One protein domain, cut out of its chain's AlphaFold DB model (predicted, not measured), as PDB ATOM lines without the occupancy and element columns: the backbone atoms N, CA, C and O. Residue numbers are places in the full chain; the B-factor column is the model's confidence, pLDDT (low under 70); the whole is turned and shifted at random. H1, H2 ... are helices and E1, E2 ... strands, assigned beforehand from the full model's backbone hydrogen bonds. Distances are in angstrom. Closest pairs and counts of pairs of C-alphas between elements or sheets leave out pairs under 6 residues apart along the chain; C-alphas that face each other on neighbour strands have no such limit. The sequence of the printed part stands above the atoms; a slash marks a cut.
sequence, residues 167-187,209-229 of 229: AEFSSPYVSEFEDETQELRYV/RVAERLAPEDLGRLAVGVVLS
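AT A GLANCE: This is residues 167 to 187 and 209 to 229 of the 229 residues of an uncharacterized protein of Gemmatimonadetes bacterium (UniProt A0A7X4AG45). This is a loose, open assembly with a two-stranded hairpin, E1 and E2, toward one end and a single long strand, E3, running away toward the other, where E3 begins near the last residue of E2. Two very short helices, H1 and H2, make a small arm to one side of the strands, and H2 leads into E3; residues 178 to 183 at the hairpin's tip and 212 to 217 in the helical arm stick out. The printed part has 42 residues, with three named strands and two named helices in the order E1, E2, H1, H2, E3, and its class is mixed, helices and strands. The only sheet has the order E1 - E2, antiparallel. The whole is loose, with a radius of gyration of the C-alphas of 12.7 A, and only just elongated, spanning 37 by 25 by 14 A.

IN THESE COORDINATES: Start at Ala 167 and go on to C-alpha 173 at (45.998, 50.356, 38.424), where E1 begins; it covers residues 173 to 178 and is 16.4 A long. After Asp 179 to Gln 182, look for E2 in residues 183 to 187, 13.7 A long. The printed part resumes at C-alpha 209, at (24.674, 43.803, 37.342), with H1, residues 209 to 213, 6.0 A long. H2 follows in residues 216 to 219, 5.0 A long. E3 takes residues 222 to 228, 20.0 A long, and ends at C-alpha 228, at (33.480, 50.832, 54.017).

HOW THE PARTS SIT: Look first at the hairpin of E1 and E2, antiparallel neighbours whose directions differ by 161 degrees. C-alphas 176 and 185 face each other at 4.6 A. N 175 and O 186, at 2.9 A, and N 177 and O 184, at 2.8 A, are within hydrogen-bond range. From E2, go to E3: their closest C-alphas, those of Val 187 and Leu 222, are 5.0 A apart. E3 pairs with no named strand, and E1 and E3 are apart. H2 and E3 meet only through their link. H1 and H2 are close but not clearly touching, their closest C-alphas, those of Ala 211 and Leu 219, being 7.6 A apart. H1 is apart from E1 and from E3. In H1 every O i to N i+4 pair is within hydrogen-bond range, while H2 is too short for such a pair and has its one O i to N i+3 pair within range.

THE WHOLE: The two C-alphas farthest apart are those of Thr 181 and Ser 229, at 37.7 A, and Ser 229 is the chain's last residue. Residues 188 to 208 are not printed; C-alphas 187 and 209 are 18.2 A apart across this cut. Of the links printed whole, E1 to E2, H1 to H2 and H2 to E3 are tight, and no link is long. The model's mean pLDDT over the printed part is 91.9, and no printed residue is under 70.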
ATOM      1  N   ALA A 167      29.454  56.955  46.535       97.50
ATOM      2  CA  ALA A 167      30.599  56.090  46.285       97.50
ATOM      3  C   ALA A 167      31.800  56.889  45.738       97.50
ATOM      4  O   ALA A 167      31.729  57.551  44.689       97.50
ATOM      5  N   GLU A 168      32.915  56.791  46.455       97.81
ATOM      6  CA  GLU A 168      34.238  57.236  46.020       97.81
ATOM      7  C   GLU A 168      35.011  56.054  45.413       97.81
ATOM      8  O   GLU A 168      34.621  54.896  45.555       97.81
ATOM      9  N   PHE A 169      36.092  56.333  44.683       97.56
ATOM     10  CA  PHE A 169      36.832  55.307  43.943       97.56
ATOM     11  C   PHE A 169      38.330  55.545  44.046       97.56
ATOM     12  O   PHE A 169      38.773  56.689  43.902       97.56
ATOM     13  N   SER A 170      39.108  54.475  44.226       95.75
ATOM     14  CA  SER A 170      40.557  54.566  44.061       95.75
ATOM     15  C   SER A 170      40.916  54.802  42.584       95.75
ATOM     16  O   SER A 170      40.117  54.575  41.664       95.75
ATOM     17  N   SER A 171      42.115  55.329  42.334       94.12
ATOM     18  CA  SER A 171      42.650  55.372  40.972       94.12
ATOM     19  C   SER A 171      42.895  53.935  40.512       94.12
ATOM     20  O   SER A 171      43.588  53.214  41.230       94.12
ATOM     21  N   PRO A 172      42.378  53.510  39.344       94.38
ATOM     22  CA  PRO A 172      42.660  52.172  38.849       94.38
ATOM     23  C   PRO A 172      44.163  52.004  38.625       94.38
ATOM     24  O   PRO A 172      44.856  52.968  38.281       94.38
ATOM     25  N   TYR A 173      44.644  50.777  38.778       91.19
ATOM     26  CA  TYR A 173      45.998  50.356  38.424       91.19
ATOM     27  C   TYR A 173      45.950  48.957  37.801       91.19
ATOM     28  O   TYR A 173      44.981  48.227  38.004       91.19
ATOM     29  N   VAL A 174      46.961  48.574  37.017       91.25
ATOM     30  CA  VAL A 174      47.116  47.174  36.596       91.25
ATOM     31  C   VAL A 174      47.960  46.427  37.619       91.25
ATOM     32  O   VAL A 174      49.017  46.904  38.030       91.25
ATOM     33  N   SER A 175      47.469  45.260  38.023       89.44
ATOM     34  CA  SER A 175      48.244  44.254  38.736       89.44
ATOM     35  C   SER A 175      48.598  43.140  37.764       89.44
ATOM     36  O   SER A 175      47.724  42.597  37.085       89.44
ATOM     37  N   GLU A 176      49.875  42.793  37.730       91.44
ATOM     38  CA  GLU A 176      50.406  41.664  36.973       91.44
ATOM     39  C   GLU A 176      50.626  40.501  37.947       91.44
ATOM     40  O   GLU A 176      51.096  40.698  39.072       91.44
ATOM     41  N   PHE A 177      50.231  39.299  37.542       86.56
ATOM     42  CA  PHE A 177      50.426  38.062  38.282       86.56
ATOM     43  C   PHE A 177      51.076  37.047  37.346       86.56
ATOM     44  O   PHE A 177      50.470  36.616  36.366       86.56
ATOM     45  N   GLU A 178      52.324  36.696  37.635       87.88
ATOM     46  CA  GLU A 178      53.072  35.678  36.902       87.88
ATOM     47  C   GLU A 178      52.870  34.326  37.602       87.88
ATOM     48  O   GLU A 178      53.376  34.103  38.703       87.88
ATOM     49  N   ASP A 179      52.097  33.443  36.972       83.69
ATOM     50  CA  ASP A 179      52.086  32.012  37.284       83.69
ATOM     51  C   ASP A 179      53.133  31.289  36.418       83.69
ATOM     52  O   ASP A 179      53.488  31.766  35.338       83.69
ATOM     53  N   GLU A 180      53.577  30.094  36.829       87.56
ATOM     54  CA  GLU A 180      54.541  29.275  36.067       87.56
ATOM     55  C   GLU A 180      54.086  28.978  34.623       87.56
ATOM     56  O   GLU A 180      54.899  28.598  33.774       87.56
ATOM     57  N   THR A 181      52.787  29.124  34.341       80.19
ATOM     58  CA  THR A 181      52.184  28.826  33.041       80.19
ATOM     59  C   THR A 181      51.688  30.047  32.264       80.19
ATOM     60  O   THR A 181      51.593  29.959  31.034       80.19
ATOM     61  N   GLN A 182      51.349  31.160  32.929       79.75
ATOM     62  CA  GLN A 182      50.680  32.317  32.314       79.75
ATOM     63  C   GLN A 182      50.992  33.636  33.037       79.75
ATOM     64  O   GLN A 182      50.924  33.727  34.259       79.75
ATOM     65  N   GLU A 183      51.231  34.689  32.254       83.88
ATOM     66  CA  GLU A 183      51.224  36.073  32.730       83.88
ATOM     67  C   GLU A 183      49.786  36.611  32.668       83.88
ATOM     68  O   GLU A 183      49.211  36.767  31.584       83.88
ATOM     69  N   LEU A 184      49.185  36.870  33.828       85.50
ATOM     70  CA  LEU A 184      47.812  37.354  33.958       85.50
ATOM     71  C   LEU A 184      47.821  38.823  34.392       85.50
ATOM     72  O   LEU A 184      48.492  39.197  35.351       85.50
ATOM     73  N   ARG A 185      47.067  39.670  33.686       89.31
ATOM     74  CA  ARG A 185      46.990  41.113  33.956       89.31
ATOM     75  C   ARG A 185      45.558  41.531  34.256       89.31
ATOM     76  O   ARG A 185      44.652  41.277  33.462       89.31
ATOM     77  N   TYR A 186      45.375  42.221  35.376       91.56
ATOM     78  CA  TYR A 186      44.071  42.646  35.882       91.56
ATOM     79  C   TYR A 186      44.055  44.148  36.125       91.56
ATOM     80  O   TYR A 186      45.008  44.683  36.690       91.56
ATOM     81  N   VAL A 187      42.963  44.831  35.783       93.69
ATOM     82  CA  VAL A 187      42.702  46.172  36.319       93.69
ATOM     83  C   VAL A 187      42.100  46.030  37.707       93.69
ATOM     84  O   VAL A 187      41.036  45.430  37.862       93.69
ATOM     85  N   ARG A 209      24.641  42.980  38.557       97.19
ATOM     86  CA  ARG A 209      24.674  43.803  37.342       97.19
ATOM     87  C   ARG A 209      26.012  43.741  36.604       97.19
ATOM     88  O   ARG A 209      26.022  43.818  35.378       97.19
ATOM     89  N   VAL A 210      27.134  43.621  37.311       95.88
ATOM     90  CA  VAL A 210      28.455  43.442  36.686       95.88
ATOM     91  C   VAL A 210      28.508  42.125  35.909       95.88
ATOM     92  O   VAL A 210      28.901  42.136  34.742       95.88
ATOM     93  N   ALA A 211      28.037  41.027  36.507       95.12
ATOM     94  CA  ALA A 211      27.966  39.718  35.859       95.12
ATOM     95  C   ALA A 211      26.968  39.675  34.683       95.12
ATOM     96  O   ALA A 211      27.230  39.009  33.684       95.12
ATOM     97  N   GLU A 212      25.850  40.407  34.756       95.62
ATOM     98  CA  GLU A 212      24.877  40.507  33.655       95.62
ATOM     99  C   GLU A 212      25.369  41.317  32.443       95.62
ATOM    100  O   GLU A 212      24.859  41.134  31.332       95.62
ATOM    101  N   ARG A 213      26.253  42.304  32.655       94.56
ATOM    102  CA  ARG A 213      26.510  43.375  31.671       94.56
ATOM    103  C   ARG A 213      27.905  43.388  31.069       94.56
ATOM    104  O   ARG A 213      28.053  43.974  29.995       94.56
ATOM    105  N   LEU A 214      28.906  42.810  31.729       93.00
ATOM    106  CA  LEU A 214      30.251  42.699  31.166       93.00
ATOM    107  C   LEU A 214      30.419  41.411  30.359       93.00
ATOM    108  O   LEU A 214      29.783  40.394  30.631       93.00
ATOM    109  N   ALA A 215      31.296  41.459  29.357       92.69
ATOM    110  CA  ALA A 215      31.703  40.260  28.642       92.69
ATOM    111  C   ALA A 215      32.576  39.370  29.556       92.69
ATOM    112  O   ALA A 215      33.315  39.906  30.389       92.69
ATOM    113  N   PRO A 216      32.548  38.030  29.410       91.56
ATOM    114  CA  PRO A 216      33.406  37.127  30.184       91.56
ATOM    115  C   PRO A 216      34.899  37.482  30.108       91.56
ATOM    116  O   PRO A 216      35.624  37.348  31.093       91.56
ATOM    117  N   GLU A 217      35.350  37.987  28.958       87.94
ATOM    118  CA  GLU A 217      36.726  38.425  28.724       87.94
ATOM    119  C   GLU A 217      37.108  39.670  29.541       87.94
ATOM    120  O   GLU A 217      38.254  39.779  29.979       87.94
ATOM    121  N   ASP A 218      36.160  40.586  29.776       91.56
ATOM    122  CA  ASP A 218      36.362  41.773  30.616       91.56
ATOM    123  C   ASP A 218      36.318  41.397  32.104       91.56
ATOM    124  O   ASP A 218      37.141  41.869  32.889       91.56
ATOM    125  N   LEU A 219      35.401  40.498  32.492       92.62
ATOM    126  CA  LEU A 219      35.308  39.956  33.857       92.62
ATOM    127  C   LEU A 219      36.605  39.248  34.272       92.62
ATOM    128  O   LEU A 219      37.098  39.470  35.375       92.62
ATOM    129  N   GLY A 220      37.202  38.460  33.373       89.88
ATOM    130  CA  GLY A 220      38.486  37.788  33.607       89.88
ATOM    131  C   GLY A 220      39.697  38.723  33.738       89.88
ATOM    132  O   GLY A 220      40.782  38.253  34.071       89.88
ATOM    133  N   ARG A 221      39.536  40.030  33.487       91.88
ATOM    134  CA  ARG A 221      40.595  41.059  33.533       91.88
ATOM    135  C   ARG A 221      40.356  42.115  34.610       91.88
ATOM    136  O   ARG A 221      41.002  43.165  34.600       91.88
ATOM    137  N   LEU A 222      39.423  41.868  35.525       94.44
ATOM    138  CA  LEU A 222      38.928  42.858  36.470       94.44
ATOM    139  C   LEU A 222      39.000  42.342  37.910       94.44
ATOM    140  O   LEU A 222      38.502  41.263  38.219       94.44
ATOM    141  N   ALA A 223      39.543  43.161  38.807       95.56
ATOM    142  CA  ALA A 223      39.433  42.978  40.248       95.56
ATOM    143  C   ALA A 223      38.806  44.235  40.866       95.56
ATOM    144  O   ALA A 223      39.283  45.350  40.644       95.56
ATOM    145  N   VAL A 224      37.728  44.065  41.636       96.44
ATOM    146  CA  VAL A 224      37.019  45.181  42.279       96.44
ATOM    147  C   VAL A 224      36.947  44.951  43.782       96.44
ATOM    148  O   VAL A 224      36.285  44.019  44.238       96.44
ATOM    149  N   GLY A 225      37.616  45.811  44.547       95.94
ATOM    150  CA  GLY A 225      37.453  45.890  45.997       95.94
ATOM    151  C   GLY A 225      36.206  46.695  46.368       95.94
ATOM    152  O   GLY A 225      35.845  47.646  45.676       95.94
ATOM    153  N   VAL A 226      35.549  46.353  47.479       96.44
ATOM    154  CA  VAL A 226      34.488  47.184  48.077       96.44
ATOM    155  C   VAL A 226      34.819  47.412  49.548       96.44
ATOM    156  O   VAL A 226      34.979  46.458  50.312       96.44
ATOM    157  N   VAL A 227      34.941  48.680  49.945       95.81
ATOM    158  CA  VAL A 227      35.494  49.100  51.240       95.81
ATOM    159  C   VAL A 227      34.552  50.096  51.919       95.81
ATOM    160  O   VAL A 227      34.143  51.085  51.315       95.81
ATOM    161  N   LEU A 228      34.228  49.871  53.195       94.38
ATOM    162  CA  LEU A 228      33.480  50.832  54.017       94.38
ATOM    163  C   LEU A 228      34.424  51.885  54.613       94.38
ATOM    164  O   LEU A 228      35.455  51.531  55.187       94.38
ATOM    165  N   SER A 229      34.047  53.164  54.498       90.12
ATOM    166  CA  SER A 229      34.897  54.337  54.788       90.12
ATOM    167  C   SER A 229      34.337  55.225  55.902       90.12
ATOM    168  O   SER A 229      33.152  55.623  55.841       90.12
TER     169      SER A 229